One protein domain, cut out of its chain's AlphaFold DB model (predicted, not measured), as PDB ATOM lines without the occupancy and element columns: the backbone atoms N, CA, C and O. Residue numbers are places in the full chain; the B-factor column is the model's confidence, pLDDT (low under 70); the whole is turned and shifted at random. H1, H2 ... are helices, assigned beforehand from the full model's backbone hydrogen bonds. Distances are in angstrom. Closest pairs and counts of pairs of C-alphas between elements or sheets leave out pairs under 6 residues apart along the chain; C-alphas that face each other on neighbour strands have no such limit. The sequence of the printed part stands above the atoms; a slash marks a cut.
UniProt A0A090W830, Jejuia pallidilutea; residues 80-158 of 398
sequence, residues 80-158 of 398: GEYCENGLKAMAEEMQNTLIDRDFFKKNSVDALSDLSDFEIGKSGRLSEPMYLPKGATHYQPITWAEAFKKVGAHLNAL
ATOM      1  N   GLY A  80      12.164  50.111 184.785       64.31
ATOM      2  CA  GLY A  80      12.958  50.708 183.719       64.31
ATOM      3  C   GLY A  80      12.624  50.171 182.326       64.31
ATOM      4  O   GLY A  80      12.649  48.968 182.075       64.31
ATOM      5  N   GLU A  81      12.402  51.087 181.386       73.88
ATOM      6  CA  GLU A  81      12.124  50.804 179.973       73.88
ATOM      7  C   GLU A  81      13.415  50.668 179.143       73.88
ATOM      8  O   GLU A  81      13.551  51.235 178.067       73.88
ATOM      9  N   TYR A  82      14.413  49.931 179.637       71.88
ATOM     10  CA  TYR A  82      15.710  49.792 178.965       71.88
ATOM     11  C   TYR A  82      16.153  48.341 178.809       71.88
ATOM     12  O   TYR A  82      15.847  47.465 179.617       71.88
ATOM     13  N   CYS A  83      16.928  48.095 177.757       75.69
ATOM     14  CA  CYS A  83      17.609  46.828 177.526       75.69
ATOM     15  C   CYS A  83      19.084  46.899 177.948       75.69
ATOM     16  O   CYS A  83      19.599  47.960 178.306       75.69
ATOM     17  N   GLU A  84      19.791  45.770 177.858       75.62
ATOM     18  CA  GLU A  84      21.238  45.707 178.105       75.62
ATOM     19  C   GLU A  84      22.019  46.717 177.245       75.62
ATOM     20  O   GLU A  84      22.893  47.414 177.760       75.62
ATOM     21  N   ASN A  85      21.682  46.847 175.958       77.00
ATOM     22  CA  ASN A  85      22.346  47.793 175.057       77.00
ATOM     23  C   ASN A  85      22.063  49.250 175.439       77.00
ATOM     24  O   ASN A  85      22.971  50.076 175.395       77.00
ATOM     25  N   GLY A  86      20.842  49.555 175.888       80.38
ATOM     26  CA  GLY A  86      20.497  50.880 176.402       80.38
ATOM     27  C   GLY A  86      21.303  51.243 177.648       80.38
ATOM     28  O   GLY A  86      21.853  52.337 177.727       80.38
ATOM     29  N   LEU A  87      21.474  50.300 178.581       78.50
ATOM     30  CA  LEU A  87      22.339  50.500 179.749       78.50
ATOM     31  C   LEU A  87      23.804  50.720 179.370       78.50
ATOM     32  O   LEU A  87      24.447  51.586 179.954       78.50
ATOM     33  N   LYS A  88      24.339  49.953 178.412       79.56
ATOM     34  CA  LYS A  88      25.716  50.136 177.924       79.56
ATOM     35  C   LYS A  88      25.896  51.504 177.271       79.56
ATOM     36  O   LYS A  88      26.849  52.194 177.603       79.56
ATOM     37  N   ALA A  89      24.960  51.922 176.419       81.50
ATOM     38  CA  ALA A  89      24.987  53.245 175.802       81.50
ATOM     39  C   ALA A  89      24.987  54.349 176.868       81.50
ATOM     40  O   ALA A  89      25.856  55.213 176.862       81.50
ATOM     41  N   MET A  90      24.088  54.263 177.854       80.88
ATOM     42  CA  MET A  90      24.070  55.209 178.973       80.88
ATOM     43  C   MET A  90      25.348  55.162 179.817       80.88
ATOM     44  O   MET A  90      25.764  56.192 180.343       80.88
ATOM     45  N   ALA A  91      25.982  53.994 179.951       79.94
ATOM     46  CA  ALA A  91      27.256  53.864 180.648       79.94
ATOM     47  C   ALA A  91      28.380  54.632 179.964       79.94
ATOM     48  O   ALA A  91      29.176  55.262 180.659       79.94
ATOM     49  N   GLU A  92      28.422  54.599 178.633       80.12
ATOM     50  CA  GLU A  92      29.391  55.380 177.869       80.12
ATOM     51  C   GLU A  92      29.097  56.880 177.935       80.12
ATOM     52  O   GLU A  92      30.016  57.662 178.157       80.12
ATOM     53  N   GLU A  93      27.830  57.291 177.830       80.81
ATOM     54  CA  GLU A  93      27.456  58.715 177.884       80.81
ATOM     55  C   GLU A  93      27.711  59.347 179.262       80.81
ATOM     56  O   GLU A  93      28.021  60.535 179.380       80.81
ATOM     57  N   MET A  94      27.588  58.556 180.331       78.75
ATOM     58  CA  MET A  94      27.685  59.038 181.713       78.75
ATOM     59  C   MET A  94      29.041  58.804 182.372       78.75
ATOM     60  O   MET A  94      29.181  59.017 183.587       78.75
ATOM     61  N   GLN A  95      30.044  58.372 181.609       76.06
ATOM     62  CA  GLN A  95      31.396  58.291 182.134       76.06
ATOM     63  C   GLN A  95      31.882  59.686 182.563       76.06
ATOM     64  O   GLN A  95      31.668  60.683 181.878       76.06
ATOM     65  N   ASN A  96      32.542  59.761 183.720       79.94
ATOM     66  CA  ASN A  96      33.121  61.013 184.231       79.94
ATOM     67  C   ASN A  96      34.630  61.101 183.979       79.94
ATOM     68  O   ASN A  96      35.271  62.054 184.413       79.94
ATOM     69  N   THR A  97      35.201  60.094 183.318       86.88
ATOM     70  CA  THR A  97      36.596  60.115 182.891       86.88
ATOM     71  C   THR A  97      36.719  61.097 181.741       86.88
ATOM     72  O   THR A  97      35.993  60.985 180.753       86.88
ATOM     73  N   LEU A  98      37.623  62.057 181.880       91.19
ATOM     74  CA  LEU A  98      37.932  63.034 180.850       91.19
ATOM     75  C   LEU A  98      39.343  62.790 180.323       91.19
ATOM     76  O   LEU A  98      40.237  62.450 181.096       91.19
ATOM     77  N   ILE A  99      39.528  63.010 179.025       94.44
ATOM     78  CA  ILE A  99      40.846  63.156 178.403       94.44
ATOM     79  C   ILE A  99      41.053  64.612 177.996       94.44
ATOM     80  O   ILE A  99      40.128  65.284 177.526       94.44
ATOM     81  N   ASP A 100      42.268  65.100 178.206       94.56
ATOM     82  CA  ASP A 100      42.675  66.492 178.035       94.56
ATOM     83  C   ASP A 100      43.992  66.587 177.243       94.56
ATOM     84  O   ASP A 100      44.521  65.592 176.733       94.56
ATOM     85  N   ARG A 101      44.557  67.792 177.139       96.25
ATOM     86  CA  ARG A 101      45.867  68.017 176.513       96.25
ATOM     87  C   ARG A 101      47.000  67.130 177.040       96.25
ATOM     88  O   ARG A 101      47.888  66.793 176.260       96.25
ATOM     89  N   ASP A 102      47.008  66.747 178.318       96.25
ATOM     90  CA  ASP A 102      48.089  65.936 178.887       96.25
ATOM     91  C   ASP A 102      47.988  64.484 178.423       96.25
ATOM     92  O   ASP A 102      49.016  63.838 178.194       96.25
ATOM     93  N   PHE A 103      46.765  63.982 178.219       96.44
ATOM     94  CA  PHE A 103      46.538  62.702 177.551       96.44
ATOM     95  C   PHE A 103      47.115  62.717 176.131       96.44
ATOM     96  O   PHE A 103      47.912  61.846 175.778       96.44
ATOM     97  N   PHE A 104      46.784  63.732 175.332       96.50
ATOM     98  CA  PHE A 104      47.240  63.822 173.940       96.50
ATOM     99  C   PHE A 104      48.712  64.202 173.779       96.50
ATOM    100  O   PHE A 104      49.293  63.941 172.733       96.50
ATOM    101  N   LYS A 105      49.347  64.762 174.811       96.44
ATOM    102  CA  LYS A 105      50.801  64.959 174.854       96.44
ATOM    103  C   LYS A 105      51.561  63.642 175.039       96.44
ATOM    104  O   LYS A 105      52.701  63.535 174.599       96.44
ATOM    105  N   LYS A 106      50.954  62.667 175.722       96.56
ATOM    106  CA  LYS A 106      51.557  61.356 176.026       96.56
ATOM    107  C   LYS A 106      51.263  60.302 174.962       96.56
ATOM    108  O   LYS A 106      52.053  59.378 174.807       96.56
ATOM    109  N   ASN A 107      50.132  60.425 174.271       96.25
ATOM    110  CA  ASN A 107      49.653  59.431 173.317       96.25
ATOM    111  C   ASN A 107      49.697  59.995 171.895       96.25
ATOM    112  O   ASN A 107      48.960  60.925 171.561       96.25
ATOM    113  N   SER A 108      50.562  59.421 171.058       95.94
ATOM    114  CA  SER A 108      50.629  59.754 169.635       95.94
ATOM    115  C   SER A 108      49.434  59.172 168.879       95.94
ATOM    116  O   SER A 108      48.818  58.203 169.315       95.94
ATOM    117  N   VAL A 109      49.132  59.726 167.704       94.25
ATOM    118  CA  VAL A 109      48.095  59.191 166.803       94.25
ATOM    119  C   VAL A 109      48.387  57.734 166.426       94.25
ATOM    120  O   VAL A 109      47.470  56.922 166.391       94.25
ATOM    121  N   ASP A 110      49.658  57.388 166.198       90.81
ATOM    122  CA  ASP A 110      50.070  56.010 165.895       90.81
ATOM    123  C   ASP A 110      49.819  55.066 167.081       90.81
ATOM    124  O   ASP A 110      49.217  54.013 166.897       90.81
ATOM    125  N   ALA A 111      50.170  55.472 168.305       92.00
ATOM    126  CA  ALA A 111      49.912  54.668 169.499       92.00
ATOM    127  C   ALA A 111      48.409  54.487 169.763       92.00
ATOM    128  O   ALA A 111      47.974  53.401 170.133       92.00
ATOM    129  N   LEU A 112      47.606  55.533 169.538       91.69
ATOM    130  CA  LEU A 112      46.149  55.443 169.638       91.69
ATOM    131  C   LEU A 112      45.559  54.512 168.569       91.69
ATOM    132  O   LEU A 112      44.587  53.826 168.857       91.69
ATOM    133  N   SER A 113      46.150  54.444 167.370       88.88
ATOM    134  CA  SER A 113      45.685  53.559 166.289       88.88
ATOM    135  C   SER A 113      45.909  52.066 166.556       88.88
ATOM    136  O   SER A 113      45.314  51.231 165.880       88.88
ATOM    137  N   ASP A 114      46.745  51.725 167.543       86.31
ATOM    138  CA  ASP A 114      46.960  50.343 167.983       86.31
ATOM    139  C   ASP A 114      45.933  49.886 169.039       86.31
ATOM    140  O   ASP A 114      45.871  48.700 169.368       86.31
ATOM    141  N   LEU A 115      45.127  50.809 169.574       86.56
ATOM    142  CA  LEU A 115      44.079  50.510 170.546       86.56
ATOM    143  C   LEU A 115      42.798  50.055 169.839       86.56
ATOM    144  O   LEU A 115      42.430  50.562 168.781       86.56
ATOM    145  N   SER A 116      42.066  49.131 170.459       86.44
ATOM    146  CA  SER A 116      40.704  48.808 170.030       86.44
ATOM    147  C   SER A 116      39.736  49.961 170.314       86.44
ATOM    148  O   SER A 116      39.927  50.719 171.267       86.44
ATOM    149  N   ASP A 117      38.624  50.028 169.572       83.94
ATOM    150  CA  ASP A 117      37.542  51.001 169.809       83.94
ATOM    151  C   ASP A 117      37.087  51.025 171.274       83.94
ATOM    152  O   ASP A 117      36.778  52.075 171.838       83.94
ATOM    153  N   PHE A 118      37.088  49.855 171.916       83.44
ATOM    154  CA  PHE A 118      36.759  49.726 173.326       83.44
ATOM    155  C   PHE A 118      37.800  50.400 174.228       83.44
ATOM    156  O   PHE A 118      37.435  51.140 175.137       83.44
ATOM    157  N   GLU A 119      39.091  50.175 173.992       87.62
ATOM    158  CA  GLU A 119      40.170  50.797 174.770       87.62
ATOM    159  C   GLU A 119      40.213  52.318 174.572       87.62
ATOM    160  O   GLU A 119      40.345  53.064 175.546       87.62
ATOM    161  N   ILE A 120      40.012  52.788 173.336       88.56
ATOM    162  CA  ILE A 120      39.898  54.218 173.023       88.56
ATOM    163  C   ILE A 120      38.692  54.816 173.751       88.56
ATOM    164  O   ILE A 120      38.844  55.791 174.486       88.56
ATOM    165  N   GLY A 121      37.511  54.204 173.630       86.31
ATOM    166  CA  GLY A 121      36.289  54.676 174.288       86.31
ATOM    167  C   GLY A 121      36.409  54.744 175.814       86.31
ATOM    168  O   GLY A 121      35.867  55.657 176.441       86.31
ATOM    169  N   LYS A 122      37.179  53.827 176.419       86.25
ATOM    170  CA  LYS A 122      37.465  53.812 177.865       86.25
ATOM    171  C   LYS A 122      38.576  54.751 178.313       86.25
ATOM    172  O   LYS A 122      38.755  54.907 179.521       86.25
ATOM    173  N   SER A 123      39.281  55.402 177.391       90.06
ATOM    174  CA  SER A 123      40.274  56.418 177.748       90.06
ATOM    175  C   SER A 123      39.615  57.650 178.379       90.06
ATOM    176  O   SER A 123      40.190  58.250 179.284       90.06
ATOM    177  N   GLY A 124      38.385  57.978 177.972       89.62
ATOM    178  CA  GLY A 124      37.567  59.041 178.553       89.62
ATOM    179  C   GLY A 124      36.966  59.976 177.505       89.62
ATOM    180  O   GLY A 124      37.320  59.944 176.329       89.62
ATOM    181  N   ARG A 125      36.046  60.841 177.942       90.75
ATOM    182  CA  ARG A 125      35.403  61.844 177.088       90.75
ATOM    183  C   ARG A 125      36.347  63.015 176.826       90.75
ATOM    184  O   ARG A 125      36.964  63.538 177.754       90.75
ATOM    185  N   LEU A 126      36.412  63.471 175.579       92.94
ATOM    186  CA  LEU A 126      37.182  64.657 175.219       92.94
ATOM    187  C   LEU A 126      36.652  65.899 175.954       92.94
ATOM    188  O   LEU A 126      35.453  66.180 175.920       92.94
ATOM    189  N   SER A 127      37.543  66.619 176.639       92.94
ATOM    190  CA  SER A 127      37.187  67.766 177.492       92.94
ATOM    191  C   SER A 127      37.443  69.138 176.867       92.94
ATOM    192  O   SER A 127      36.844  70.122 177.299       92.94
ATOM    193  N   GLU A 128      38.292  69.218 175.844       94.75
ATOM    194  CA  GLU A 128      38.638  70.458 175.150       94.75
ATOM    195  C   GLU A 128      38.899  70.206 173.654       94.75
ATOM    196  O   GLU A 128      39.237  69.081 173.280       94.75
ATOM    197  N   PRO A 129      38.727  71.213 172.775       96.81
ATOM    198  CA  PRO A 129      39.003  71.049 171.354       96.81
ATOM    199  C   PRO A 129      40.481  70.757 171.093       96.81
ATOM    200  O   PRO A 129      41.378  71.373 171.671       96.81
ATOM    201  N   MET A 130      40.724  69.848 170.152       97.00
ATOM    202  CA  MET A 130      42.059  69.407 169.769       97.00
ATOM    203  C   MET A 130      42.266  69.581 168.267       97.00
ATOM    204  O   MET A 130      41.336  69.467 167.472       97.00
ATOM    205  N   TYR A 131      43.506  69.832 167.874       96.50
ATOM    206  CA  TYR A 131      43.927  70.016 166.495       96.50
ATOM    207  C   TYR A 131      45.169  69.174 166.220       96.50
ATOM    208  O   TYR A 131      46.095  69.148 167.028       96.50
ATOM    209  N   LEU A 132      45.209  68.498 165.074       96.50
ATOM    210  CA  LEU A 132      46.394  67.791 164.601       96.50
ATOM    211  C   LEU A 132      47.037  68.596 163.463       96.50
ATOM    212  O   LEU A 132      46.498  68.610 162.353       96.50
ATOM    213  N   PRO A 133      48.172  69.280 163.698       96.00
ATOM    214  CA  PRO A 133      48.898  69.937 162.621       96.00
ATOM    215  C   PRO A 133      49.345  68.949 161.542       96.00
ATOM    216  O   PRO A 133      49.677  67.799 161.829       96.00
ATOM    217  N   LYS A 134      49.414  69.414 160.291       94.62
ATOM    218  CA  LYS A 134      49.922  68.604 159.177       94.62
ATOM    219  C   LYS A 134      51.328  68.082 159.504       94.62
ATOM    220  O   LYS A 134      52.230  68.869 159.777       94.62
ATOM    221  N   GLY A 135      51.497  66.761 159.461       95.19
ATOM    222  CA  GLY A 135      52.763  66.082 159.762       95.19
ATOM    223  C   GLY A 135      53.083  65.924 161.254       95.19
ATOM    224  O   GLY A 135      54.119  65.351 161.581       95.19
ATOM    225  N   ALA A 136      52.227  66.400 162.164       96.00
ATOM    226  CA  ALA A 136      52.405  66.171 163.593       96.00
ATOM    227  C   ALA A 136      52.017  64.739 163.986       96.00
ATOM    228  O   ALA A 136      51.161  64.108 163.370       96.00
ATOM    229  N   THR A 137      52.631  64.245 165.060       96.81
ATOM    230  CA  THR A 137      52.358  62.913 165.624       96.81
ATOM    231  C   THR A 137      51.394  62.945 166.809       96.81
ATOM    232  O   THR A 137      50.909  61.894 167.215       96.81
ATOM    233  N   HIS A 138      51.120  64.126 167.367       97.75
ATOM    234  CA  HIS A 138      50.287  64.327 168.554       97.75
ATOM    235  C   HIS A 138      49.305  65.473 168.320       97.75
ATOM    236  O   HIS A 138      49.638  66.466 167.665       97.75
ATOM    237  N   TYR A 139      48.114  65.346 168.901       97.44
ATOM    238  CA  TYR A 139      47.142  66.429 168.942       97.44
ATOM    239  C   TYR A 139      47.617  67.562 169.863       97.44
ATOM    240  O   TYR A 139      48.281  67.336 170.874       97.44
ATOM    241  N   GLN A 140      47.240  68.790 169.524       96.88
ATOM    242  CA  GLN A 140      47.519  70.012 170.272       96.88
ATOM    243  C   GLN A 140      46.200  70.679 170.676       96.88
ATOM    244  O   GLN A 140      45.257  70.657 169.882       96.88
ATOM    245  N   PRO A 141      46.096  71.267 171.878       97.12
ATOM    246  CA  PRO A 141      44.884  71.969 172.279       97.12
ATOM    247  C   PRO A 141      44.660  73.203 171.401       97.12
ATOM    248  O   PRO A 141      45.605  73.910 171.042       97.12
ATOM    249  N   ILE A 142      43.399  73.484 171.088       97.81
ATOM    250  CA  ILE A 142      42.967  74.681 170.364       97.81
ATOM    251  C   ILE A 142      41.755  75.286 171.080       97.81
ATOM    252  O   ILE A 142      40.959  74.579 171.694       97.81
ATOM    253  N   THR A 143      41.606  76.609 171.049       97.56
ATOM    254  CA  THR A 143      40.404  77.244 171.607       97.56
ATOM    255  C   THR A 143      39.214  77.027 170.672       97.56
ATOM    256  O   THR A 143      39.386  76.879 169.462       97.56
ATOM    257  N   TRP A 144      37.989  77.072 171.200       97.69
ATOM    258  CA  TRP A 144      36.779  77.024 170.367       97.69
ATOM    259  C   TRP A 144      36.761  78.117 169.290       97.69
ATOM    260  O   TRP A 144      36.433  77.836 168.141       97.69
ATOM    261  N   ALA A 145      37.168  79.344 169.634       98.38
ATOM    262  CA  ALA A 145      37.218  80.459 168.688       98.38
ATOM    263  C   ALA A 145      38.186  80.190 167.522       98.38
ATOM    264  O   ALA A 145      37.821  80.387 166.364       98.38
ATOM    265  N   GLU A 146      39.389  79.681 167.809       98.19
ATOM    266  CA  GLU A 146      40.363  79.347 166.765       98.19
ATOM    267  C   GLU A 146      39.945  78.108 165.960       98.19
ATOM    268  O   GLU A 146      40.172  78.065 164.751       98.19
ATOM    269  N   ALA A 147      39.274  77.132 166.583       97.69
ATOM    270  CA  ALA A 147      38.703  75.985 165.878       97.69
ATOM    271  C   ALA A 147      37.633  76.423 164.864       97.69
ATOM    272  O   ALA A 147      37.732  76.074 163.687       97.69
ATOM    273  N   PHE A 148      36.663  77.247 165.280       97.38
ATOM    274  CA  PHE A 148      35.631  77.775 164.382       97.38
ATOM    275  C   PHE A 148      36.220  78.643 163.274       97.38
ATOM    276  O   PHE A 148      35.869  78.466 162.109       97.38
ATOM    277  N   LYS A 149      37.165  79.532 163.605       98.31
ATOM    278  CA  LYS A 149      37.871  80.353 162.615       98.31
ATOM    279  C   LYS A 149      38.597  79.489 161.588       98.31
ATOM    280  O   LYS A 149      38.550  79.787 160.399       98.31
ATOM    281  N   LYS A 150      39.249  78.411 162.032       97.38
ATOM    282  CA  LYS A 150      39.964  77.492 161.149       97.38
ATOM    283  C   LYS A 150      39.017  76.739 160.216       97.38
ATOM    284  O   LYS A 150      39.283  76.704 159.018       97.38
ATOM    285  N   VAL A 151      37.929  76.170 160.739       96.62
ATOM    286  CA  VAL A 151      36.907  75.487 159.922       96.62
ATOM    287  C   VAL A 151      36.290  76.464 158.919       96.62
ATOM    288  O   VAL A 151      36.288  76.181 157.724       96.62
ATOM    289  N   GLY A 152      35.861  77.646 159.374       97.69
ATOM    290  CA  GLY A 152      35.278  78.676 158.515       97.69
ATOM    291  C   GLY A 152      36.233  79.168 157.425       97.69
ATOM    292  O   GLY A 152      35.818  79.330 156.283       97.69
ATOM    293  N   ALA A 153      37.523  79.341 157.730       98.19
ATOM    294  CA  ALA A 153      38.523  79.728 156.735       98.19
ATOM    295  C   ALA A 153      38.683  78.685 155.618       98.19
ATOM    296  O   ALA A 153      38.858  79.065 154.466       98.19
ATOM    297  N   HIS A 154      38.617  77.389 155.940       97.12
ATOM    298  CA  HIS A 154      38.684  76.330 154.932       97.12
ATOM    299  C   HIS A 154      37.404  76.242 154.100       97.12
ATOM    300  O   HIS A 154      37.502  76.104 152.888       97.12
ATOM    301  N   LEU A 155      36.230  76.368 154.728       98.00
ATOM    302  CA  LEU A 155      34.948  76.365 154.022       98.00
ATOM    303  C   LEU A 155      34.816  77.558 153.060       98.00
ATOM    304  O   LEU A 155      34.453  77.373 151.907       98.00
ATOM    305  N   ASN A 156      35.193  78.764 153.495       97.75
ATOM    306  CA  ASN A 156      35.142  79.975 152.665       97.75
ATOM    307  C   ASN A 156      36.184  80.003 151.535       97.75
ATOM    308  O   ASN A 156      36.095  80.846 150.649       97.75
ATOM    309  N   ALA A 157      37.204  79.142 151.597       98.31
ATOM    310  CA  ALA A 157      38.240  79.040 150.573       98.31
ATOM    311  C   ALA A 157      37.898  78.021 149.473       98.31
ATOM    312  O   ALA A 157      38.708  77.836 148.568       98.31
ATOM    313  N   LEU A 158      36.756  77.333 149.568       98.31
ATOM    314  CA  LEU A 158      36.285  76.427 148.525       98.31
ATOM    315  C   LEU A 158      35.798  77.229 147.314       98.31
ATOM    316  O   LEU A 158      35.100  78.230 147.465       98.31
TER     317      LEU A 158
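What this domain is: This is residues 80 to 158 of the 398 residues of a protein of Jejuia pallidilutea (UniProt A0A090W830). Five separate helices are strung along a loose, elongated chain: H1 lies at one end and H5 at the other, and the short helices H2, H3 and H4 lie between them on an open ring of chain, closed where residues 98 to 99 pair in parallel with residues 125 to 126. After this ring a long loop goes out and folds back on itself, residues 130 to 131 pairing antiparallel with residues 140 to 141, before H5 begins. The printed part has 79 residues with five named helices, in the order H1, H2, H3, H4, H5, and no named strand; the class is all helix. The whole is loose, with a radius of gyration of the C-alphas of 16.2 A and spans of 49 by 29 by 21 A.

Where its parts are: H1 is residues 84 to 93 and begins at C-alpha 84, (21.238, 45.707, 178.105); it is 14.4 A long from first to last C-alpha. H2 is residues 101 to 106, 8.8 A long, with C-alpha 101 at (45.867, 68.017, 176.513). H3, residues 109 to 113, is 6.1 A long, and H4, residues 117 to 123, is 10.0 A long. H5, residues 144 to 155, is the longest helix with 12 residues; it measures 16.5 A and ends at C-alpha 155, (34.948, 76.365, 154.022).

How they stand to each other: No helix touches another. H1 and H4 are close but not clearly touching: their closest C-alphas, those of Glu 92 and Gly 121, are 7.8 A apart. These two run the same way at a steep tilt of 45 degrees. H3 and H4 are also close but not clearly touching, with the closest C-alphas, those of Leu 112 and Ile 120, 7.2 A apart. H2 is apart from H1, H3, H4 and H5. H5 is apart from H1, H2, H3 and H4. In H1, H2, H3, H4 and H5 every O i to N i+4 pair is within hydrogen-bond range.

The domain as a whole: The two C-alphas farthest apart are those of Gly 80 and Ala 157, at 50.4 A. The links H2 to H3 and H3 to H4 are tight, H1 to H2 is short, and H4 to H5 is long with 20 residues, 124 to 143. Residues 83 to 89, of which 84 to 89 belong to H1, stand free, and so do residues 113 to 119, of which 117 to 119 belong to H4, and residues 148 to 158, of which 148 to 155 belong to H5. The printed part has no cut. The mean pLDDT of the printed part is 90.6; residue 80 is under 70, and H1 has a mean of 79.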